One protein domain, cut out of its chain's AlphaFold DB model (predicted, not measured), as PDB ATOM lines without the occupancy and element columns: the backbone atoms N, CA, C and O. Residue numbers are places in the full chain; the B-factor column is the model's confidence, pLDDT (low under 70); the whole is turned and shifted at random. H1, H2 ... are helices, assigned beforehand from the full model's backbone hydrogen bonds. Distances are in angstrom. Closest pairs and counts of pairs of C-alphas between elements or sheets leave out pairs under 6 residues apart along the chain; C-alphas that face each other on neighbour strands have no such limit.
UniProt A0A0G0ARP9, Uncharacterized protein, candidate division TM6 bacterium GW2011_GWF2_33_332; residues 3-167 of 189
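Overview. This is residues 3 to 167 of the 189 residues of an uncharacterized protein of candidate division TM6 bacterium GW2011_GWF2_33_332 (UniProt A0A0G0ARP9). Two long helices, H1 and H2, fold back as a hairpin, and H4 runs beside H1. Short H3 packs on H1 and H2 at one end; nearer the other, H5 slants from H4 over to H2. The 165 printed residues, with five named helices, H1 to H5, and no named strand, form an all-helix bundle, loose, radius of gyration of the C-alphas 21.6 A, spanning 71 by 29 by 24 A.

Along the chain. H1, residues 3 to 46, spans 64.2 A from C-alpha 3 (-69.996, -35.498, -3.367). H2 is residues 51 to 94, 63.3 A; H3 98 to 109; H4 117 to 148, 46.2 A; H5 151 to 167, ending at C-alpha 167 (-30.174, -46.080, 14.842).

Arrangement. H1 and H2 touch, opposite ways at a shallow tilt of 14 degrees; their closest C-alphas, Val 44 and Val 54, are 5.5 A apart. H1 touches H4, closest C-alphas Leu 36 and Ile 143, 6.5 A. H2 and H4 are apart. Every O i to N i+4 pair is within hydrogen-bond range in H1 to H4, 12 of 13 in H5.

Size, cuts and confidence. The printed part has no cut and no long link; pLDDT is under 70 at residues 110 to 113 and 163 to 167.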
ATOM      1  N   ASP A   3     -70.968 -34.975  -4.333       71.75
ATOM      2  CA  ASP A   3     -69.996 -35.498  -3.367       71.75
ATOM      3  C   ASP A   3     -68.534 -35.323  -3.818       71.75
ATOM      4  O   ASP A   3     -67.769 -34.635  -3.164       71.75
ATOM      5  N   ALA A   4     -68.166 -35.803  -5.014       73.56
ATOM      6  CA  ALA A   4     -66.786 -35.713  -5.510       73.56
ATOM      7  C   ALA A   4     -66.280 -34.267  -5.687       73.56
ATOM      8  O   ALA A   4     -65.129 -33.977  -5.389       73.56
ATOM      9  N   THR A   5     -67.127 -33.339  -6.143       77.00
ATOM     10  CA  THR A   5     -66.734 -31.922  -6.245       77.00
ATOM     11  C   THR A   5     -66.522 -31.306  -4.863       77.00
ATOM     12  O   THR A   5     -65.502 -30.663  -4.656       77.00
ATOM     13  N   LYS A   6     -67.433 -31.556  -3.909       82.12
ATOM     14  CA  LYS A   6     -67.295 -31.083  -2.523       82.12
ATOM     15  C   LYS A   6     -66.055 -31.684  -1.846       82.12
ATOM     16  O   LYS A   6     -65.372 -30.993  -1.104       82.12
ATOM     17  N   ASN A   7     -65.749 -32.950  -2.122       83.62
ATOM     18  CA  ASN A   7     -64.592 -33.640  -1.552       83.62
ATOM     19  C   ASN A   7     -63.275 -33.115  -2.132       83.62
ATOM     20  O   ASN A   7     -62.339 -32.917  -1.373       83.62
ATOM     21  N   ILE A   8     -63.216 -32.803  -3.433       86.75
ATOM     22  CA  ILE A   8     -62.065 -32.101  -4.026       86.75
ATOM     23  C   ILE A   8     -61.894 -30.700  -3.422       86.75
ATOM     24  O   ILE A   8     -60.775 -30.320  -3.093       86.75
ATOM     25  N   GLU A   9     -62.982 -29.944  -3.248       87.19
ATOM     26  CA  GLU A   9     -62.934 -28.624  -2.602       87.19
ATOM     27  C   GLU A   9     -62.402 -28.727  -1.160       87.19
ATOM     28  O   GLU A   9     -61.502 -27.977  -0.789       87.19
ATOM     29  N   ASN A  10     -62.895 -29.693  -0.372       88.31
ATOM     30  CA  ASN A  10     -62.436 -29.935   1.000       88.31
ATOM     31  C   ASN A  10     -60.963 -30.375   1.036       88.31
ATOM     32  O   ASN A  10     -60.174 -29.834   1.798       88.31
ATOM     33  N   LEU A  11     -60.563 -31.296   0.156       89.19
ATOM     34  CA  LEU A  11     -59.181 -31.765   0.043       89.19
ATOM     35  C   LEU A  11     -58.220 -30.627  -0.325       89.19
ATOM     36  O   LEU A  11     -57.140 -30.521   0.256       89.19
ATOM     37  N   ARG A  12     -58.631 -29.726  -1.228       91.88
ATOM     38  CA  ARG A  12     -57.879 -28.505  -1.545       91.88
ATOM     39  C   ARG A  12     -57.728 -27.616  -0.314       91.88
ATOM     40  O   ARG A  12     -56.630 -27.148  -0.032       91.88
ATOM     41  N   GLU A  13     -58.820 -27.362   0.407       92.81
ATOM     42  CA  GLU A  13     -58.806 -26.506   1.598       92.81
ATOM     43  C   GLU A  13     -57.946 -27.090   2.727       92.81
ATOM     44  O   GLU A  13     -57.165 -26.353   3.328       92.81
ATOM     45  N   GLN A  14     -58.022 -28.399   2.971       92.25
ATOM     46  CA  GLN A  14     -57.188 -29.098   3.951       92.25
ATOM     47  C   GLN A  14     -55.709 -29.068   3.559       92.25
ATOM     48  O   GLN A  14     -54.872 -28.690   4.375       92.25
ATOM     49  N   THR A  15     -55.383 -29.369   2.297       93.44
ATOM     50  CA  THR A  15     -53.998 -29.338   1.788       93.44
ATOM     51  C   THR A  15     -53.416 -27.928   1.864       93.44
ATOM     52  O   THR A  15     -52.288 -27.738   2.314       93.44
ATOM     53  N   SER A  16     -54.204 -26.916   1.490       95.88
ATOM     54  CA  SER A  16     -53.803 -25.512   1.611       95.88
ATOM     55  C   SER A  16     -53.572 -25.102   3.065       95.88
ATOM     56  O   SER A  16     -52.663 -24.317   3.329       95.88
ATOM     57  N   PHE A  17     -54.386 -25.598   3.999       95.88
ATOM     58  CA  PHE A  17     -54.213 -25.319   5.421       95.88
ATOM     59  C   PHE A  17     -52.959 -25.993   5.989       95.88
ATOM     60  O   PHE A  17     -52.190 -25.341   6.693       95.88
ATOM     61  N   LEU A  18     -52.708 -27.261   5.646       95.62
ATOM     62  CA  LEU A  18     -51.475 -27.961   6.021       95.62
ATOM     63  C   LEU A  18     -50.238 -27.235   5.499       95.62
ATOM     64  O   LEU A  18     -49.282 -27.051   6.247       95.62
ATOM     65  N   LEU A  19     -50.276 -26.775   4.246       97.06
ATOM     66  CA  LEU A  19     -49.184 -26.016   3.649       97.06
ATOM     67  C   LEU A  19     -48.888 -24.739   4.445       97.06
ATOM     68  O   LEU A  19     -47.735 -24.497   4.793       97.06
ATOM     69  N   GLU A  20     -49.920 -23.961   4.790       97.44
ATOM     70  CA  GLU A  20     -49.769 -22.771   5.641       97.44
ATOM     71  C   GLU A  20     -49.113 -23.131   6.984       97.44
ATOM     72  O   GLU A  20     -48.171 -22.466   7.417       97.44
ATOM     73  N   LYS A  21     -49.567 -24.208   7.640       97.00
ATOM     74  CA  LYS A  21     -49.016 -24.615   8.939       97.00
ATOM     75  C   LYS A  21     -47.583 -25.133   8.852       97.00
ATOM     76  O   LYS A  21     -46.811 -24.866   9.771       97.00
ATOM     77  N   GLN A  22     -47.209 -25.804   7.768       95.25
ATOM     78  CA  GLN A  22     -45.831 -26.242   7.540       95.25
ATOM     79  C   GLN A  22     -44.891 -25.060   7.265       95.25
ATOM     80  O   GLN A  22     -43.787 -25.009   7.803       95.25
ATOM     81  N   GLU A  23     -45.333 -24.051   6.509       96.81
ATOM     82  CA  GLU A  23     -44.558 -22.819   6.302       96.81
ATOM     83  C   GLU A  23     -44.396 -22.011   7.609       96.81
ATOM     84  O   GLU A  23     -43.310 -21.491   7.904       96.81
ATOM     85  N   ASP A  24     -45.447 -21.959   8.437       96.31
ATOM     86  CA  ASP A  24     -45.395 -21.381   9.785       96.31
ATOM     87  C   ASP A  24     -44.433 -22.158  10.702       96.31
ATOM     88  O   ASP A  24     -43.732 -21.558  11.524       96.31
ATOM     89  N   LEU A  25     -44.425 -23.494  10.617       95.25
ATOM     90  CA  LEU A  25     -43.543 -24.359  11.403       95.25
ATOM     91  C   LEU A  25     -42.083 -24.180  10.987       95.25
ATOM     92  O   LEU A  25     -41.232 -23.981  11.852       95.25
ATOM     93  N   TYR A  26     -41.805 -24.161   9.682       95.94
ATOM     94  CA  TYR A  26     -40.475 -23.883   9.146       95.94
ATOM     95  C   TYR A  26     -39.918 -22.570   9.698       95.94
ATOM     96  O   TYR A  26     -38.801 -22.523  10.216       95.94
ATOM     97  N   SER A  27     -40.715 -21.500   9.611       96.50
ATOM     98  CA  SER A  27     -40.308 -20.166  10.060       96.50
ATOM     99  C   SER A  27     -40.003 -20.162  11.558       96.50
ATOM    100  O   SER A  27     -38.956 -19.666  11.970       96.50
ATOM    101  N   PHE A  28     -40.864 -20.794  12.359       96.50
ATOM    102  CA  PHE A  28     -40.666 -20.941  13.800       96.50
ATOM    103  C   PHE A  28     -39.381 -21.708  14.148       96.50
ATOM    104  O   PHE A  28     -38.546 -21.202  14.899       96.50
ATOM    105  N   CYS A  29     -39.182 -22.901  13.579       95.94
ATOM    106  CA  CYS A  29     -37.995 -23.718  13.847       95.94
ATOM    107  C   CYS A  29     -36.718 -22.979  13.445       95.94
ATOM    108  O   CYS A  29     -35.730 -22.974  14.181       95.94
ATOM    109  N   LYS A  30     -36.746 -22.305  12.292       96.50
ATOM    110  CA  LYS A  30     -35.616 -21.526  11.795       96.50
ATOM    111  C   LYS A  30     -35.245 -20.395  12.746       96.50
ATOM    112  O   LYS A  30     -34.072 -20.267  13.084       96.50
ATOM    113  N   GLU A  31     -36.218 -19.605  13.195       96.81
ATOM    114  CA  GLU A  31     -35.981 -18.504  14.134       96.81
ATOM    115  C   GLU A  31     -35.337 -18.999  15.435       96.81
ATOM    116  O   GLU A  31     -34.360 -18.416  15.907       96.81
ATOM    117  N   ARG A  32     -35.818 -20.123  15.975       96.12
ATOM    118  CA  ARG A  32     -35.276 -20.722  17.201       96.12
ATOM    119  C   ARG A  32     -33.869 -21.294  17.033       96.12
ATOM    120  O   ARG A  32     -33.016 -21.076  17.894       96.12
ATOM    121  N   PHE A  33     -33.577 -21.963  15.918       95.88
ATOM    122  CA  PHE A  33     -32.207 -22.392  15.625       95.88
ATOM    123  C   PHE A  33     -31.263 -21.197  15.432       95.88
ATOM    124  O   PHE A  33     -30.127 -21.221  15.913       95.88
ATOM    125  N   GLU A  34     -31.713 -20.136  14.756       95.44
ATOM    126  CA  GLU A  34     -30.931 -18.912  14.572       95.44
ATOM    127  C   GLU A  34     -30.639 -18.208  15.905       95.44
ATOM    128  O   GLU A  34     -29.507 -17.761  16.122       95.44
ATOM    129  N   GLU A  35     -31.616 -18.157  16.815       95.50
ATOM    130  CA  GLU A  35     -31.457 -17.656  18.182       95.50
ATOM    131  C   GLU A  35     -30.382 -18.445  18.941       95.50
ATOM    132  O   GLU A  35     -29.403 -17.861  19.420       95.50
ATOM    133  N   LEU A  36     -30.499 -19.774  18.968       94.94
ATOM    134  CA  LEU A  36     -29.554 -20.649  19.658       94.94
ATOM    135  C   LEU A  36     -28.128 -20.510  19.095       94.94
ATOM    136  O   LEU A  36     -27.161 -20.327  19.839       94.94
ATOM    137  N   LEU A  37     -27.980 -20.509  17.766       95.31
ATOM    138  CA  LEU A  37     -26.688 -20.306  17.103       95.31
ATOM    139  C   LEU A  37     -26.103 -18.912  17.371       95.31
ATOM    140  O   LEU A  37     -24.880 -18.759  17.438       95.31
ATOM    141  N   SER A  38     -26.943 -17.885  17.511       95.88
ATOM    142  CA  SER A  38     -26.511 -16.532  17.877       95.88
ATOM    143  C   SER A  38     -25.926 -16.496  19.291       95.88
ATOM    144  O   SER A  38     -24.853 -15.921  19.496       95.88
ATOM    145  N   ILE A  39     -26.563 -17.183  20.244       95.31
ATOM    146  CA  ILE A  39     -26.081 -17.310  21.627       95.31
ATOM    147  C   ILE A  39     -24.726 -18.021  21.664       95.31
ATOM    148  O   ILE A  39     -23.779 -17.519  22.272       95.31
ATOM    149  N   VAL A  40     -24.582 -19.141  20.945       95.31
ATOM    150  CA  VAL A  40     -23.300 -19.860  20.854       95.31
ATOM    151  C   VAL A  40     -22.205 -18.954  20.283       95.31
ATOM    152  O   VAL A  40     -21.109 -18.885  20.842       95.31
ATOM    153  N   LYS A  41     -22.492 -18.193  19.217       94.38
ATOM    154  CA  LYS A  41     -21.538 -17.232  18.635       94.38
ATOM    155  C   LYS A  41     -21.137 -16.137  19.622       94.38
ATOM    156  O   LYS A  41     -19.957 -15.795  19.682       94.38
ATOM    157  N   ALA A  42     -22.081 -15.597  20.390       94.81
ATOM    158  CA  ALA A  42     -21.785 -14.608  21.423       94.81
ATOM    159  C   ALA A  42     -20.839 -15.191  22.484       94.81
ATOM    160  O   ALA A  42     -19.808 -14.589  22.787       94.81
ATOM    161  N   LYS A  43     -21.109 -16.416  22.949       93.69
ATOM    162  CA  LYS A  43     -20.247 -17.121  23.905       93.69
ATOM    163  C   LYS A  43     -18.846 -17.407  23.366       93.69
ATOM    164  O   LYS A  43     -17.879 -17.295  24.112       93.69
ATOM    165  N   VAL A  44     -18.696 -17.719  22.074       93.12
ATOM    166  CA  VAL A  44     -17.365 -17.890  21.453       93.12
ATOM    167  C   VAL A  44     -16.537 -16.611  21.572       93.12
ATOM    168  O   VAL A  44     -15.342 -16.678  21.856       93.12
ATOM    169  N   VAL A  45     -17.165 -15.450  21.366       93.12
ATOM    170  CA  VAL A  45     -16.503 -14.144  21.492       93.12
ATOM    171  C   VAL A  45     -16.139 -13.852  22.950       93.12
ATOM    172  O   VAL A  45     -15.035 -13.383  23.218       93.12
ATOM    173  N   GLU A  46     -17.021 -14.162  23.902       92.38
ATOM    174  CA  GLU A  46     -16.761 -13.975  25.339       92.38
ATOM    175  C   GLU A  46     -15.622 -14.866  25.860       92.38
ATOM    176  O   GLU A  46     -14.811 -14.431  26.680       92.38
ATOM    177  N   SER A  47     -15.524 -16.092  25.345       91.62
ATOM    178  CA  SER A  47     -14.523 -17.082  25.750       91.62
ATOM    179  C   SER A  47     -13.258 -17.070  24.882       91.62
ATOM    180  O   SER A  47     -12.477 -18.013  24.958       91.62
ATOM    181  N   GLU A  48     -12.989 -16.017  24.094       87.38
ATOM    182  CA  GLU A  48     -11.907 -15.982  23.082       87.38
ATOM    183  C   GLU A  48     -10.503 -16.354  23.610       87.38
ATOM    184  O   GLU A  48      -9.624 -16.786  22.858       87.38
ATOM    185  N   THR A  49     -10.280 -16.189  24.915       87.75
ATOM    186  CA  THR A  49      -9.006 -16.490  25.582       87.75
ATOM    187  C   THR A  49      -8.899 -17.926  26.108       87.75
ATOM    188  O   THR A  49      -7.783 -18.394  26.355       87.75
ATOM    189  N   ASP A  50     -10.016 -18.650  26.227       93.25
ATOM    190  CA  ASP A  50     -10.072 -20.054  26.636       93.25
ATOM    191  C   ASP A  50     -10.280 -20.959  25.415       93.25
ATOM    192  O   ASP A  50     -11.390 -21.184  24.930       93.25
ATOM    193  N   LYS A  51      -9.172 -21.529  24.930       92.06
ATOM    194  CA  LYS A  51      -9.181 -22.409  23.754       92.06
ATOM    195  C   LYS A  51     -10.075 -23.638  23.914       92.06
ATOM    196  O   LYS A  51     -10.638 -24.074  22.919       92.06
ATOM    197  N   ASN A  52     -10.186 -24.190  25.123       92.25
ATOM    198  CA  ASN A  52     -10.995 -25.386  25.361       92.25
ATOM    199  C   ASN A  52     -12.485 -25.042  25.247       92.25
ATOM    200  O   ASN A  52     -13.231 -25.722  24.548       92.25
ATOM    201  N   GLN A  53     -12.912 -23.931  25.855       92.56
ATOM    202  CA  GLN A  53     -14.294 -23.473  25.709       92.56
ATOM    203  C   GLN A  53     -14.641 -23.110  24.266       92.56
ATOM    204  O   GLN A  53     -15.701 -23.501  23.782       92.56
ATOM    205  N   VAL A  54     -13.743 -22.424  23.556       93.56
ATOM    206  CA  VAL A  54     -13.947 -22.089  22.138       93.56
ATOM    207  C   VAL A  54     -14.095 -23.350  21.281       93.56
ATOM    208  O   VAL A  54     -14.961 -23.398  20.413       93.56
ATOM    209  N   GLU A  55     -13.290 -24.387  21.519       94.50
ATOM    210  CA  GLU A  55     -13.390 -25.662  20.796       94.50
ATOM    211  C   GLU A  55     -14.736 -26.363  21.039       94.50
ATOM    212  O   GLU A  55     -15.384 -26.805  20.086       94.50
ATOM    213  N   LYS A  56     -15.206 -26.386  22.293       94.12
ATOM    214  CA  LYS A  56     -16.524 -26.932  22.651       94.12
ATOM    215  C   LYS A  56     -17.663 -26.153  22.003       94.12
ATOM    216  O   LYS A  56     -18.515 -26.752  21.359       94.12
ATOM    217  N   LEU A  57     -17.654 -24.826  22.101       95.62
ATOM    218  CA  LEU A  57     -18.681 -23.967  21.505       95.62
ATOM    219  C   LEU A  57     -18.721 -24.078  19.976       95.62
ATOM    220  O   LEU A  57     -19.800 -24.107  19.392       95.62
ATOM    221  N   ASN A  58     -17.565 -24.198  19.318       94.50
ATOM    222  CA  ASN A  58     -17.519 -24.450  17.876       94.50
ATOM    223  C   ASN A  58     -18.097 -25.825  17.516       94.50
ATOM    224  O   ASN A  58     -18.769 -25.947  16.495       94.50
ATOM    225  N   SER A  59     -17.863 -26.838  18.352       94.00
ATOM    226  CA  SER A  59     -18.444 -28.173  18.171       94.00
ATOM    227  C   SER A  59     -19.966 -28.143  18.341       94.00
ATOM    228  O   SER A  59     -20.676 -28.630  17.468       94.00
ATOM    229  N   ILE A  60     -20.470 -27.467  19.380       94.88
ATOM    230  CA  ILE A  60     -21.909 -27.230  19.586       94.88
ATOM    231  C   ILE A  60     -22.506 -26.502  18.377       94.88
ATOM    232  O   ILE A  60     -23.507 -26.940  17.822       94.88
ATOM    233  N   SER A  61     -21.871 -25.418  17.918       95.00
ATOM    234  CA  SER A  61     -22.346 -24.664  16.752       95.00
ATOM    235  C   SER A  61     -22.398 -25.514  15.482       95.00
ATOM    236  O   SER A  61     -23.239 -25.245  14.627       95.00
ATOM    237  N   LYS A  62     -21.482 -26.479  15.326       93.94
ATOM    238  CA  LYS A  62     -21.462 -27.391  14.182       93.94
ATOM    239  C   LYS A  62     -22.654 -28.344  14.240       93.94
ATOM    240  O   LYS A  62     -23.430 -28.353  13.293       93.94
ATOM    241  N   VAL A  63     -22.819 -29.051  15.359       92.62
ATOM    242  CA  VAL A  63     -23.902 -30.031  15.556       92.62
ATOM    243  C   VAL A  63     -25.272 -29.363  15.438       92.62
ATOM    244  O   VAL A  63     -26.123 -29.813  14.680       92.62
ATOM    245  N   LEU A  64     -25.467 -28.205  16.078       93.81
ATOM    246  CA  LEU A  64     -26.706 -27.433  15.937       93.81
ATOM    247  C   LEU A  64     -26.970 -26.981  14.499       93.81
ATOM    248  O   LEU A  64     -28.118 -26.951  14.065       93.81
ATOM    249  N   GLY A  65     -25.923 -26.611  13.760       94.00
ATOM    250  CA  GLY A  65     -26.047 -26.240  12.354       94.00
ATOM    251  C   GLY A  65     -26.466 -27.420  11.476       94.00
ATOM    252  O   GLY A  65     -27.315 -27.250  10.605       94.00
ATOM    253  N   GLU A  66     -25.902 -28.601  11.717       92.75
ATOM    254  CA  GLU A  66     -26.226 -29.840  10.999       92.75
ATOM    255  C   GLU A  66     -27.661 -30.294  11.310       92.75
ATOM    256  O   GLU A  66     -28.444 -30.522  10.386       92.75
ATOM    257  N   HIS A  67     -28.051 -30.298  12.586       91.25
ATOM    258  CA  HIS A  67     -29.409 -30.636  13.012       91.25
ATOM    259  C   HIS A  67     -30.446 -29.637  12.468       91.25
ATOM    260  O   HIS A  67     -31.482 -30.033  11.936       91.25
ATOM    261  N   SER A  68     -30.139 -28.336  12.511       94.50
ATOM    262  CA  SER A  68     -30.991 -27.299  11.920       94.50
ATOM    263  C   SER A  68     -31.199 -27.522  10.422       94.50
ATOM    264  O   SER A  68     -32.328 -27.444   9.947       94.50
ATOM    265  N   GLN A  69     -30.136 -27.835   9.673       94.69
ATOM    266  CA  GLN A  69     -30.239 -28.115   8.238       94.69
ATOM    267  C   GLN A  69     -31.087 -29.350   7.945       94.69
ATOM    268  O   GLN A  69     -31.856 -29.329   6.986       94.69
ATOM    269  N   LYS A  70     -30.960 -30.403   8.757       93.31
ATOM    270  CA  LYS A  70     -31.747 -31.626   8.601       93.31
ATOM    271  C   LYS A  70     -33.237 -31.359   8.823       93.31
ATOM    272  O   LYS A  70     -34.018 -31.553   7.899       93.31
ATOM    273  N   VAL A  71     -33.603 -30.831   9.991       92.31
ATOM    274  CA  VAL A  71     -35.007 -30.570  10.356       92.31
ATOM    275  C   VAL A  71     -35.661 -29.593   9.382       92.31
ATOM    276  O   VAL A  71     -36.758 -29.836   8.886       92.31
ATOM    277  N   LEU A  72     -34.985 -28.486   9.058       95.38
ATOM    278  CA  LEU A  72     -35.525 -27.512   8.107       95.38
ATOM    279  C   LEU A  72     -35.622 -28.083   6.687       95.38
ATOM    280  O   LEU A  72     -36.557 -27.736   5.971       95.38
ATOM    281  N   GLY A  73     -34.694 -28.959   6.291       95.75
ATOM    282  CA  GLY A  73     -34.727 -29.644   5.001       95.75
ATOM    283  C   GLY A  73     -35.881 -30.641   4.879       95.75
ATOM    284  O   GLY A  73     -36.493 -30.733   3.818       95.75
ATOM    285  N   GLU A  74     -36.216 -31.351   5.958       94.81
ATOM    286  CA  GLU A  74     -37.387 -32.235   6.019       94.81
ATOM    287  C   GLU A  74     -38.688 -31.428   5.887       94.81
ATOM    288  O   GLU A  74     -39.501 -31.721   5.010       94.81
ATOM    289  N   ILE A  75     -38.833 -30.331   6.642       94.88
ATOM    290  CA  ILE A  75     -40.008 -29.448   6.529       94.88
ATOM    291  C   ILE A  75     -40.098 -28.817   5.125       94.88
ATOM    292  O   ILE A  75     -41.184 -28.714   4.556       94.88
ATOM    293  N   GLU A  76     -38.976 -28.402   4.526       96.62
ATOM    294  CA  GLU A  76     -38.950 -27.901   3.142       96.62
ATOM    295  C   GLU A  76     -39.412 -28.958   2.135       96.62
ATOM    296  O   GLU A  76     -40.153 -28.628   1.206       96.62
ATOM    297  N   SER A  77     -39.000 -30.214   2.321       96.44
ATOM    298  CA  SER A  77     -39.451 -31.335   1.496       96.44
ATOM    299  C   SER A  77     -40.968 -31.516   1.594       96.44
ATOM    300  O   SER A  77     -41.630 -31.642   0.561       96.44
ATOM    301  N   ASP A  78     -41.531 -31.448   2.802       94.56
ATOM    302  CA  ASP A  78     -42.978 -31.544   3.027       94.56
ATOM    303  C   ASP A  78     -43.738 -30.368   2.399       94.56
ATOM    304  O   ASP A  78     -44.754 -30.558   1.729       94.56
ATOM    305  N   VAL A  79     -43.225 -29.141   2.540       95.75
ATOM    306  CA  VAL A  79     -43.782 -27.941   1.889       95.75
ATOM    307  C   VAL A  79     -43.793 -28.097   0.368       95.75
ATOM    308  O   VAL A  79     -44.784 -27.759  -0.283       95.75
ATOM    309  N   SER A  80     -42.701 -28.598  -0.214       96.38
ATOM    310  CA  SER A  80     -42.611 -28.875  -1.650       96.38
ATOM    311  C   SER A  80     -43.618 -29.935  -2.085       96.38
ATOM    312  O   SER A  80     -44.343 -29.717  -3.055       96.38
ATOM    313  N   PHE A  81     -43.719 -31.036  -1.341       94.50
ATOM    314  CA  PHE A  81     -44.689 -32.090  -1.607       94.50
ATOM    315  C   PHE A  81     -46.129 -31.558  -1.578       94.50
ATOM    316  O   PHE A  81     -46.886 -31.782  -2.522       94.50
ATOM    317  N   LEU A  82     -46.505 -30.794  -0.547       95.44
ATOM    318  CA  LEU A  82     -47.846 -30.214  -0.418       95.44
ATOM    319  C   LEU A  82     -48.167 -29.217  -1.537       95.44
ATOM    320  O   LEU A  82     -49.300 -29.182  -2.014       95.44
ATOM    321  N   LYS A  83     -47.181 -28.434  -1.994       96.31
ATOM    322  CA  LYS A  83     -47.335 -27.547  -3.160       96.31
ATOM    323  C   LYS A  83     -47.629 -28.333  -4.432       96.31
ATOM    324  O   LYS A  83     -48.569 -27.986  -5.141       96.31
ATOM    325  N   GLU A  84     -46.879 -29.403  -4.687       94.88
ATOM    326  CA  GLU A  84     -47.119 -30.281  -5.838       94.88
ATOM    327  C   GLU A  84     -48.509 -30.931  -5.769       94.88
ATOM    328  O   GLU A  84     -49.231 -30.953  -6.767       94.88
ATOM    329  N   GLN A  85     -48.933 -31.403  -4.589       91.81
ATOM    330  CA  GLN A  85     -50.283 -31.950  -4.413       91.81
ATOM    331  C   GLN A  85     -51.366 -30.897  -4.674       91.81
ATOM    332  O   GLN A  85     -52.356 -31.189  -5.345       91.81
ATOM    333  N   LEU A  86     -51.182 -29.668  -4.187       93.94
ATOM    334  CA  LEU A  86     -52.142 -28.587  -4.389       93.94
ATOM    335  C   LEU A  86     -52.281 -28.223  -5.873       93.94
ATOM    336  O   LEU A  86     -53.405 -28.085  -6.353       93.94
ATOM    337  N   GLU A  87     -51.172 -28.150  -6.616       93.00
ATOM    338  CA  GLU A  87     -51.194 -27.924  -8.068       93.00
ATOM    339  C   GLU A  87     -52.001 -29.015  -8.794       93.00
ATOM    340  O   GLU A  87     -52.876 -28.711  -9.607       93.00
ATOM    341  N   VAL A  88     -51.777 -30.288  -8.449       90.88
ATOM    342  CA  VAL A  88     -52.531 -31.419  -9.016       90.88
ATOM    343  C   VAL A  88     -54.027 -31.314  -8.692       90.88
ATOM    344  O   VAL A  88     -54.869 -31.537  -9.570       90.88
ATOM    345  N   ILE A  89     -54.378 -30.951  -7.455       90.62
ATOM    346  CA  ILE A  89     -55.770 -30.767  -7.030       90.62
ATOM    347  C   ILE A  89     -56.434 -29.634  -7.824       90.62
ATOM    348  O   ILE A  89     -57.537 -29.825  -8.336       90.62
ATOM    349  N   GLU A  90     -55.774 -28.486  -7.982       89.88
ATOM    350  CA  GLU A  90     -56.301 -27.334  -8.726       89.88
ATOM    351  C   GLU A  90     -56.494 -27.640 -10.225       89.88
ATOM    352  O   GLU A  90     -57.510 -27.264 -10.832       89.88
ATOM    353  N   GLU A  91     -55.565 -28.380 -10.838       89.12
ATOM    354  CA  GLU A  91     -55.697 -28.849 -12.222       89.12
ATOM    355  C   GLU A  91     -56.914 -29.768 -12.400       89.12
ATOM    356  O   GLU A  91     -57.688 -29.629 -13.355       89.12
ATOM    357  N   VAL A  92     -57.118 -30.698 -11.467       86.62
ATOM    358  CA  VAL A  92     -58.244 -31.637 -11.505       86.62
ATOM    359  C   VAL A  92     -59.567 -30.937 -11.182       86.62
ATOM    360  O   VAL A  92     -60.578 -31.205 -11.839       86.62
ATOM    361  N   GLU A  93     -59.580 -30.005 -10.229       85.12
ATOM    362  CA  GLU A  93     -60.752 -29.216  -9.847       85.12
ATOM    363  C   GLU A  93     -61.266 -28.362 -11.013       85.12
ATOM    364  O   GLU A  93     -62.467 -28.395 -11.315       85.12
ATOM    365  N   SER A  94     -60.358 -27.655 -11.695       84.88
ATOM    366  CA  SER A  94     -60.668 -26.808 -12.856       84.88
ATOM    367  C   SER A  94     -61.129 -27.606 -14.085       84.88
ATOM    368  O   SER A  94     -61.804 -27.071 -14.975       84.88
ATOM    369  N   GLY A  95     -60.823 -28.905 -14.124       80.12
ATOM    370  CA  GLY A  95     -61.333 -29.851 -15.104       80.12
ATOM    371  C   GLY A  95     -62.805 -30.235 -14.888       80.12
ATOM    372  O   GLY A  95     -63.323 -30.311 -13.776       80.12
ATOM    373  N   ASN A  96     -63.493 -30.571 -15.984       75.44
ATOM    374  CA  ASN A  96     -64.851 -31.146 -15.951       75.44
ATOM    375  C   ASN A  96     -64.854 -32.691 -15.956       75.44
ATOM    376  O   ASN A  96     -65.900 -33.304 -16.170       75.44
ATOM    377  N   ASP A  97     -63.693 -33.325 -15.774       82.44
ATOM    378  CA  ASP A  97     -63.535 -34.780 -15.832       82.44
ATOM    379  C   ASP A  97     -63.769 -35.412 -14.454       82.44
ATOM    380  O   ASP A  97     -62.896 -35.421 -13.588       82.44
ATOM    381  N   LEU A  98     -64.982 -35.924 -14.246       78.38
ATOM    382  CA  LEU A  98     -65.393 -36.535 -12.982       78.38
ATOM    383  C   LEU A  98     -64.610 -37.810 -12.648       78.38
ATOM    384  O   LEU A  98     -64.370 -38.057 -11.472       78.38
ATOM    385  N   ALA A  99     -64.188 -38.587 -13.650       84.56
ATOM    386  CA  ALA A  99     -63.440 -39.819 -13.401       84.56
ATOM    387  C   ALA A  99     -62.071 -39.506 -12.784       84.56
ATOM    388  O   ALA A  99     -61.654 -40.171 -11.843       84.56
ATOM    389  N   LYS A 100     -61.420 -38.433 -13.250       83.31
ATOM    390  CA  LYS A 100     -60.162 -37.949 -12.667       83.31
ATOM    391  C   LYS A 100     -60.327 -37.411 -11.249       83.31
ATOM    392  O   LYS A 100     -59.450 -37.618 -10.424       83.31
ATOM    393  N   LYS A 101     -61.447 -36.735 -10.959       82.88
ATOM    394  CA  LYS A 101     -61.764 -36.269  -9.597       82.88
ATOM    395  C   LYS A 101     -61.907 -37.446  -8.633       82.88
ATOM    396  O   LYS A 101     -61.331 -37.421  -7.553       82.88
ATOM    397  N   GLU A 102     -62.635 -38.486  -9.036       83.00
ATOM    398  CA  GLU A 102     -62.817 -39.702  -8.231       83.00
ATOM    399  C   GLU A 102     -61.509 -40.496  -8.068       83.00
ATOM    400  O   GLU A 102     -61.237 -40.997  -6.978       83.00
ATOM    401  N   GLU A 103     -60.683 -40.580  -9.114       85.56
ATOM    402  CA  GLU A 103     -59.363 -41.221  -9.064       85.56
ATOM    403  C   GLU A 103     -58.415 -40.496  -8.101       85.56
ATOM    404  O   GLU A 103     -57.800 -41.148  -7.263       85.56
ATOM    405  N   LEU A 104     -58.352 -39.160  -8.162       84.38
ATOM    406  CA  LEU A 104     -57.513 -38.356  -7.268       84.38
ATOM    407  C   LEU A 104     -57.936 -38.504  -5.802       84.38
ATOM    408  O   LEU A 104     -57.093 -38.776  -4.953       84.38
ATOM    409  N   ILE A 105     -59.239 -38.393  -5.516       80.50
ATOM    410  CA  ILE A 105     -59.796 -38.632  -4.173       80.50
ATOM    411  C   ILE A 105     -59.393 -40.024  -3.680       80.50
ATOM    412  O   ILE A 105     -58.906 -40.170  -2.565       80.50
ATOM    413  N   SER A 106     -59.561 -41.049  -4.518       81.88
ATOM    414  CA  SER A 106     -59.253 -42.432  -4.134       81.88
ATOM    415  C   SER A 106     -57.761 -42.650  -3.876       81.88
ATOM    416  O   SER A 106     -57.408 -43.412  -2.980       81.88
ATOM    417  N   ALA A 107     -56.894 -41.993  -4.652       80.75
ATOM    418  CA  ALA A 107     -55.445 -42.086  -4.508       80.75
ATOM    419  C   ALA A 107     -54.925 -41.338  -3.274       80.75
ATOM    420  O   ALA A 107     -53.998 -41.815  -2.633       80.75
ATOM    421  N   MET A 108     -55.513 -40.187  -2.938       78.44
ATOM    422  CA  MET A 108     -55.083 -39.379  -1.792       78.44
ATOM    423  C   MET A 108     -55.664 -39.854  -0.463       78.44
ATOM    424  O   MET A 108     -55.063 -39.607   0.573       78.44
ATOM    425  N   MET A 109     -56.829 -40.505  -0.481       73.81
ATOM    426  CA  MET A 109     -57.521 -40.891   0.746       73.81
ATOM    427  C   MET A 109     -57.339 -42.362   1.118       73.81
ATOM    428  O   MET A 109     -57.712 -42.709   2.218       73.81
ATOM    429  N   GLU A 110     -56.837 -43.251   0.250       66.69
ATOM    430  CA  GLU A 110     -56.595 -44.685   0.547       66.69
ATOM    431  C   GLU A 110     -57.665 -45.398   1.429       66.69
ATOM    432  O   GLU A 110     -57.363 -46.317   2.193       66.69
ATOM    433  N   ASN A 111     -58.954 -45.062   1.255       59.22
ATOM    434  CA  ASN A 111     -60.131 -45.516   2.035       59.22
ATOM    435  C   ASN A 111     -60.393 -44.836   3.399       59.22
ATOM    436  O   ASN A 111     -61.287 -45.272   4.125       59.22
ATOM    437  N   GLU A 112     -59.670 -43.780   3.741       64.62
ATOM    438  CA  GLU A 112     -59.976 -42.860   4.836       64.62
ATOM    439  C   GLU A 112     -61.101 -41.894   4.436       64.62
ATOM    440  O   GLU A 112     -61.333 -41.636   3.254       64.62
ATOM    441  N   GLU A 113     -61.850 -41.386   5.416       68.88
ATOM    442  CA  GLU A 113     -62.865 -40.354   5.192       68.88
ATOM    443  C   GLU A 113     -62.240 -38.975   5.413       68.88
ATOM    444  O   GLU A 113     -61.512 -38.761   6.379       68.88
ATOM    445  N   LEU A 114     -62.548 -38.019   4.529       73.06
ATOM    446  CA  LEU A 114     -62.175 -36.627   4.752       73.06
ATOM    447  C   LEU A 114     -62.900 -36.145   6.000       73.06
ATOM    448  O   LEU A 114     -64.133 -36.172   6.049       73.06
ATOM    449  N   LEU A 115     -62.133 -35.656   6.968       75.81
ATOM    450  CA  LEU A 115     -62.696 -34.981   8.125       75.81
ATOM    451  C   LEU A 115     -63.482 -33.742   7.684       75.81
ATOM    452  O   LEU A 115     -63.226 -33.132   6.633       75.81
ATOM    453  N   GLU A 116     -64.450 -33.352   8.507       84.12
ATOM    454  CA  GLU A 116     -65.072 -32.045   8.356       84.12
ATOM    455  C   GLU A 116     -64.020 -30.962   8.641       84.12
ATOM    456  O   GLU A 116     -63.203 -31.075   9.555       84.12
ATOM    457  N   MET A 117     -64.024 -29.900   7.835       85.62
ATOM    458  CA  MET A 117     -62.935 -28.916   7.803       85.62
ATOM    459  C   MET A 117     -62.694 -28.222   9.161       85.62
ATOM    460  O   MET A 117     -61.568 -27.836   9.464       85.62
ATOM    461  N   GLU A 118     -63.730 -28.045   9.987       88.56
ATOM    462  CA  GLU A 118     -63.571 -27.473  11.334       88.56
ATOM    463  C   GLU A 118     -62.812 -28.423  12.273       88.56
ATOM    464  O   GLU A 118     -61.850 -27.990  12.902       88.56
ATOM    465  N   GLU A 119     -63.183 -29.706  12.300       90.06
ATOM    466  CA  GLU A 119     -62.535 -30.744  13.116       90.06
ATOM    467  C   GLU A 119     -61.069 -30.918  12.710       90.06
ATOM    468  O   GLU A 119     -60.172 -30.808  13.541       90.06
ATOM    469  N   PHE A 120     -60.810 -31.023  11.403       91.19
ATOM    470  CA  PHE A 120     -59.450 -31.103  10.869       91.19
ATOM    471  C   PHE A 120     -58.566 -29.924  11.300       91.19
ATOM    472  O   PHE A 120     -57.398 -30.097  11.640       91.19
ATOM    473  N   ARG A 121     -59.102 -28.695  11.270       93.19
ATOM    474  CA  ARG A 121     -58.348 -27.505  11.692       93.19
ATOM    475  C   ARG A 121     -58.017 -27.543  13.170       93.19
ATOM    476  O   ARG A 121     -56.911 -27.152  13.523       93.19
ATOM    477  N   GLU A 122     -58.969 -27.934  14.010       94.69
ATOM    478  CA  GLU A 122     -58.751 -28.013  15.453       94.69
ATOM    479  C   GLU A 122     -57.655 -29.029  15.782       94.69
ATOM    480  O   GLU A 122     -56.717 -28.677  16.498       94.69
ATOM    481  N   ASP A 123     -57.712 -30.217  15.178       92.88
ATOM    482  CA  ASP A 123     -56.719 -31.275  15.384       92.88
ATOM    483  C   ASP A 123     -55.322 -30.829  14.937       92.88
ATOM    484  O   ASP A 123     -54.377 -30.836  15.727       92.88
ATOM    485  N   VAL A 124     -55.198 -30.329  13.703       94.19
ATOM    486  CA  VAL A 124     -53.912 -29.859  13.167       94.19
ATOM    487  C   VAL A 124     -53.356 -28.692  13.989       94.19
ATOM    488  O   VAL A 124     -52.156 -28.632  14.245       94.19
ATOM    489  N   LEU A 125     -54.194 -27.744  14.423       96.19
ATOM    490  CA  LEU A 125     -53.731 -26.629  15.256       96.19
ATOM    491  C   LEU A 125     -53.215 -27.109  16.612       96.19
ATOM    492  O   LEU A 125     -52.188 -26.607  17.067       96.19
ATOM    493  N   GLN A 126     -53.905 -28.066  17.232       95.56
ATOM    494  CA  GLN A 126     -53.502 -28.634  18.511       95.56
ATOM    495  C   GLN A 126     -52.164 -29.371  18.384       95.56
ATOM    496  O   GLN A 126     -51.248 -29.109  19.165       95.56
ATOM    497  N   GLU A 127     -52.009 -30.223  17.369       93.44
ATOM    498  CA  GLU A 127     -50.764 -30.956  17.120       93.44
ATOM    499  C   GLU A 127     -49.587 -30.021  16.818       93.44
ATOM    500  O   GLU A 127     -48.487 -30.206  17.349       93.44
ATOM    501  N   VAL A 128     -49.813 -28.977  16.013       92.94
ATOM    502  CA  VAL A 128     -48.796 -27.958  15.720       92.94
ATOM    503  C   VAL A 128     -48.411 -27.197  16.986       92.94
ATOM    504  O   VAL A 128     -47.227 -26.949  17.210       92.94
ATOM    505  N   GLU A 129     -49.375 -26.814  17.825       95.31
ATOM    506  CA  GLU A 129     -49.097 -26.102  19.072       95.31
ATOM    507  C   GLU A 129     -48.301 -26.971  20.054       95.31
ATOM    508  O   GLU A 129     -47.320 -26.499  20.636       95.31
ATOM    509  N   ASP A 130     -48.680 -28.237  20.212       93.69
ATOM    510  CA  ASP A 130     -48.004 -29.168  21.114       93.69
ATOM    511  C   ASP A 130     -46.583 -29.486  20.630       93.69
ATOM    512  O   ASP A 130     -45.638 -29.455  21.425       93.69
ATOM    513  N   SER A 131     -46.402 -29.673  19.320       91.44
ATOM    514  CA  SER A 131     -45.082 -29.867  18.708       91.44
ATOM    515  C   SER A 131     -44.192 -28.638  18.886       91.44
ATOM    516  O   SER A 131     -43.037 -28.760  19.300       91.44
ATOM    517  N   LYS A 132     -44.740 -27.433  18.655       94.69
ATOM    518  CA  LYS A 132     -44.011 -26.176  18.868       94.69
ATOM    519  C   LYS A 132     -43.588 -26.018  20.320       94.69
ATOM    520  O   LYS A 132     -42.428 -25.715  20.555       94.69
ATOM    521  N   LYS A 133     -44.476 -26.268  21.288       95.31
ATOM    522  CA  LYS A 133     -44.145 -26.204  22.725       95.31
ATOM    523  C   LYS A 133     -43.072 -27.210  23.127       95.31
ATOM    524  O   LYS A 133     -42.189 -26.868  23.914       95.31
ATOM    525  N   GLY A 134     -43.152 -28.437  22.611       92.69
ATOM    526  CA  GLY A 134     -42.157 -29.475  22.873       92.69
ATOM    527  C   GLY A 134     -40.772 -29.054  22.386       92.69
ATOM    528  O   GLY A 134     -39.812 -29.085  23.153       92.69
ATOM    529  N   PHE A 135     -40.694 -28.576  21.145       93.06
ATOM    530  CA  PHE A 135     -39.458 -28.046  20.579       93.06
ATOM    531  C   PHE A 135     -38.945 -26.818  21.344       93.06
ATOM    532  O   PHE A 135     -37.762 -26.750  21.668       93.06
ATOM    533  N   ASP A 136     -39.833 -25.884  21.699       94.00
ATOM    534  CA  ASP A 136     -39.473 -24.675  22.450       94.00
ATOM    535  C   ASP A 136     -38.844 -25.014  23.799       94.00
ATOM    536  O   ASP A 136     -37.825 -24.441  24.165       94.00
ATOM    537  N   THR A 137     -39.405 -26.001  24.500       94.44
ATOM    538  CA  THR A 137     -38.882 -26.466  25.792       94.44
ATOM    539  C   THR A 137     -37.446 -26.972  25.648       94.44
ATOM    540  O   THR A 137     -36.574 -26.587  26.422       94.44
ATOM    541  N   VAL A 138     -37.172 -27.780  24.616       92.69
ATOM    542  CA  VAL A 138     -35.815 -28.283  24.340       92.69
ATOM    543  C   VAL A 138     -34.855 -27.135  24.023       92.69
ATOM    544  O   VAL A 138     -33.730 -27.108  24.524       92.69
ATOM    545  N   VAL A 139     -35.286 -26.165  23.214       93.75
ATOM    546  CA  VAL A 139     -34.467 -24.995  22.872       93.75
ATOM    547  C   VAL A 139     -34.182 -24.139  24.108       93.75
ATOM    548  O   VAL A 139     -33.035 -23.750  24.315       93.75
ATOM    549  N   GLU A 140     -35.178 -23.871  24.951       94.31
ATOM    550  CA  GLU A 140     -35.015 -23.098  26.187       94.31
ATOM    551  C   GLU A 140     -34.079 -23.790  27.191       94.31
ATOM    552  O   GLU A 140     -33.239 -23.124  27.809       94.31
ATOM    553  N   ASP A 141     -34.151 -25.118  27.308       94.00
ATOM    554  CA  ASP A 141     -33.235 -25.905  28.139       94.00
ATOM    555  C   ASP A 141     -31.790 -25.814  27.618       94.00
ATOM    556  O   ASP A 141     -30.854 -25.580  28.391       94.00
ATOM    557  N   LEU A 142     -31.596 -25.914  26.296       94.81
ATOM    558  CA  LEU A 142     -30.286 -25.744  25.658       94.81
ATOM    559  C   LEU A 142     -29.727 -24.330  25.851       94.81
ATOM    560  O   LEU A 142     -28.541 -24.175  26.153       94.81
ATOM    561  N   ILE A 143     -30.565 -23.299  25.705       93.69
ATOM    562  CA  ILE A 143     -30.188 -21.904  25.966       93.69
ATOM    563  C   ILE A 143     -29.730 -21.749  27.416       93.69
ATOM    564  O   ILE A 143     -28.632 -21.246  27.659       93.69
ATOM    565  N   SER A 144     -30.525 -22.234  28.369       94.25
ATOM    566  CA  SER A 144     -30.220 -22.133  29.797       94.25
ATOM    567  C   SER A 144     -28.894 -22.823  30.133       94.25
ATOM    568  O   SER A 144     -28.021 -22.232  30.771       94.25
ATOM    569  N   ALA A 145     -28.677 -24.039  29.621       94.19
ATOM    570  CA  ALA A 145     -27.437 -24.782  29.830       94.19
ATOM    571  C   ALA A 145     -26.210 -24.084  29.207       94.19
ATOM    572  O   ALA A 145     -25.132 -24.039  29.814       94.19
ATOM    573  N   LEU A 146     -26.363 -23.484  28.019       93.06
ATOM    574  CA  LEU A 146     -25.322 -22.660  27.401       93.06
ATOM    575  C   LEU A 146     -25.001 -21.435  28.260       93.06
ATOM    576  O   LEU A 146     -23.823 -21.137  28.478       93.06
ATOM    577  N   GLU A 147     -26.018 -20.730  28.757       91.12
ATOM    578  CA  GLU A 147     -25.883 -19.545  29.606       91.12
ATOM    579  C   GLU A 147     -25.165 -19.846  30.925       91.12
ATOM    580  O   GLU A 147     -24.233 -19.116  31.280       91.12
ATOM    581  N   GLU A 148     -25.497 -20.964  31.569       92.25
ATOM    582  CA  GLU A 148     -24.850 -21.461  32.790       92.25
ATOM    583  C   GLU A 148     -23.417 -21.977  32.564       92.25
ATOM    584  O   GLU A 148     -22.639 -22.102  33.512       92.25
ATOM    585  N   GLY A 149     -23.026 -22.207  31.306       89.69
ATOM    586  CA  GLY A 149     -21.687 -22.670  30.936       89.69
ATOM    587  C   GLY A 149     -21.510 -24.187  31.014       89.69
ATOM    588  O   GLY A 149     -20.372 -24.665  31.010       89.69
ATOM    589  N   ASN A 150     -22.607 -24.947  31.024       93.62
ATOM    590  CA  ASN A 150     -22.630 -26.411  31.082       93.62
ATOM    591  C   ASN A 150     -22.372 -27.030  29.693       93.62
ATOM    592  O   ASN A 150     -23.127 -27.860  29.197       93.62
ATOM    593  N   LEU A 151     -21.282 -26.616  29.034       92.38
ATOM    594  CA  LEU A 151     -20.994 -26.963  27.634       92.38
ATOM    595  C   LEU A 151     -20.828 -28.470  27.392       92.38
ATOM    596  O   LEU A 151     -21.132 -28.949  26.305       92.38
ATOM    597  N   ASP A 152     -20.323 -29.205  28.383       91.44
ATOM    598  CA  ASP A 152     -20.165 -30.659  28.286       91.44
ATOM    599  C   ASP A 152     -21.519 -31.376  28.264       91.44
ATOM    600  O   ASP A 152     -21.699 -32.308  27.487       91.44
ATOM    601  N   GLU A 153     -22.483 -30.917  29.063       90.94
ATOM    602  CA  GLU A 153     -23.832 -31.492  29.104       90.94
ATOM    603  C   GLU A 153     -24.583 -31.209  27.802       90.94
ATOM    604  O   GLU A 153     -25.187 -32.116  27.234       90.94
ATOM    605  N   VAL A 154     -24.456 -29.986  27.273       92.38
ATOM    606  CA  VAL A 154     -25.018 -29.613  25.965       92.38
ATOM    607  C   VAL A 154     -24.449 -30.490  24.849       92.38
ATOM    608  O   VAL A 154     -25.197 -30.970  24.005       92.38
ATOM    609  N   LEU A 155     -23.134 -30.730  24.837       90.69
ATOM    610  CA  LEU A 155     -22.509 -31.588  23.829       90.69
ATOM    611  C   LEU A 155     -22.995 -33.033  23.909       90.69
ATOM    612  O   LEU A 155     -23.305 -33.608  22.871       90.69
ATOM    613  N   VAL A 156     -23.065 -33.605  25.114       90.44
ATOM    614  CA  VAL A 156     -23.561 -34.975  25.306       90.44
ATOM    615  C   VAL A 156     -25.003 -35.084  24.821       90.44
ATOM    616  O   VAL A 156     -25.301 -35.971  24.031       90.44
ATOM    617  N   TYR A 157     -25.864 -34.148  25.222       90.75
ATOM    618  CA  TYR A 157     -27.264 -34.144  24.810       90.75
ATOM    619  C   TYR A 157     -27.422 -34.075  23.285       90.75
ATOM    620  O   TYR A 157     -28.130 -34.885  22.693       90.75
ATOM    621  N   LEU A 158     -26.716 -33.149  22.629       89.12
ATOM    622  CA  LEU A 158     -26.799 -32.986  21.177       89.12
ATOM    623  C   LEU A 158     -26.249 -34.199  20.409       89.12
ATOM    624  O   LEU A 158     -26.793 -34.560  19.371       89.12
ATOM    625  N   GLN A 159     -25.202 -34.848  20.923       85.12
ATOM    626  CA  GLN A 159     -24.655 -36.073  20.331       85.12
ATOM    627  C   GLN A 159     -25.595 -37.268  20.503       85.12
ATOM    628  O   GLN A 159     -25.738 -38.073  19.588       85.12
ATOM    629  N   GLU A 160     -26.267 -37.384  21.650       85.75
ATOM    630  CA  GLU A 160     -27.269 -38.429  21.866       85.75
ATOM    631  C   GLU A 160     -28.458 -38.276  20.908       85.75
ATOM    632  O   GLU A 160     -28.968 -39.284  20.417       85.75
ATOM    633  N   MET A 161     -28.862 -37.042  20.580       79.06
ATOM    634  CA  MET A 161     -29.888 -36.797  19.560       79.06
ATOM    635  C   MET A 161     -29.453 -37.293  18.170       79.06
ATOM    636  O   MET A 161     -30.234 -37.975  17.511       79.06
ATOM    637  N   GLU A 162     -28.210 -37.034  17.747       70.62
ATOM    638  CA  GLU A 162     -27.678 -37.557  16.472       70.62
ATOM    639  C   GLU A 162     -27.614 -39.099  16.461       70.62
ATOM    640  O   GLU A 162     -28.068 -39.745  15.513       70.62
ATOM    641  N   ASP A 163     -27.118 -39.707  17.541       66.19
ATOM    642  CA  ASP A 163     -26.941 -41.161  17.658       66.19
ATOM    643  C   ASP A 163     -28.268 -41.940  17.699       66.19
ATOM    644  O   ASP A 163     -28.310 -43.129  17.349       66.19
ATOM    645  N   HIS A 164     -29.340 -41.315  18.188       59.81
ATOM    646  CA  HIS A 164     -30.679 -41.899  18.185       59.81
ATOM    647  C   HIS A 164     -31.312 -41.854  16.791       59.81
ATOM    648  O   HIS A 164     -31.950 -42.826  16.385       59.81
ATOM    649  N   GLU A 165     -31.058 -40.797  16.020       53.34
ATOM    650  CA  GLU A 165     -31.552 -40.666  14.649       53.34
ATOM    651  C   GLU A 165     -30.856 -41.626  13.668       53.34
ATOM    652  O   GLU A 165     -31.495 -42.136  12.746       53.34
ATOM    653  N   GLU A 166     -29.572 -41.948  13.867       45.94
ATOM    654  CA  GLU A 166     -28.871 -42.924  13.015       45.94
ATOM    655  C   GLU A 166     -29.340 -44.371  13.252       45.94
ATOM    656  O   GLU A 166     -29.370 -45.182  12.319       45.94
ATOM    657  N   LYS A 167     -29.756 -44.714  14.479       39.47
ATOM    658  CA  LYS A 167     -30.174 -46.080  14.842       39.47
ATOM    659  C   LYS A 167     -31.598 -46.430  14.416       39.47
ATOM    660  O   LYS A 167     -31.887 -47.616  14.260       39.47
TER     661      LYS A 167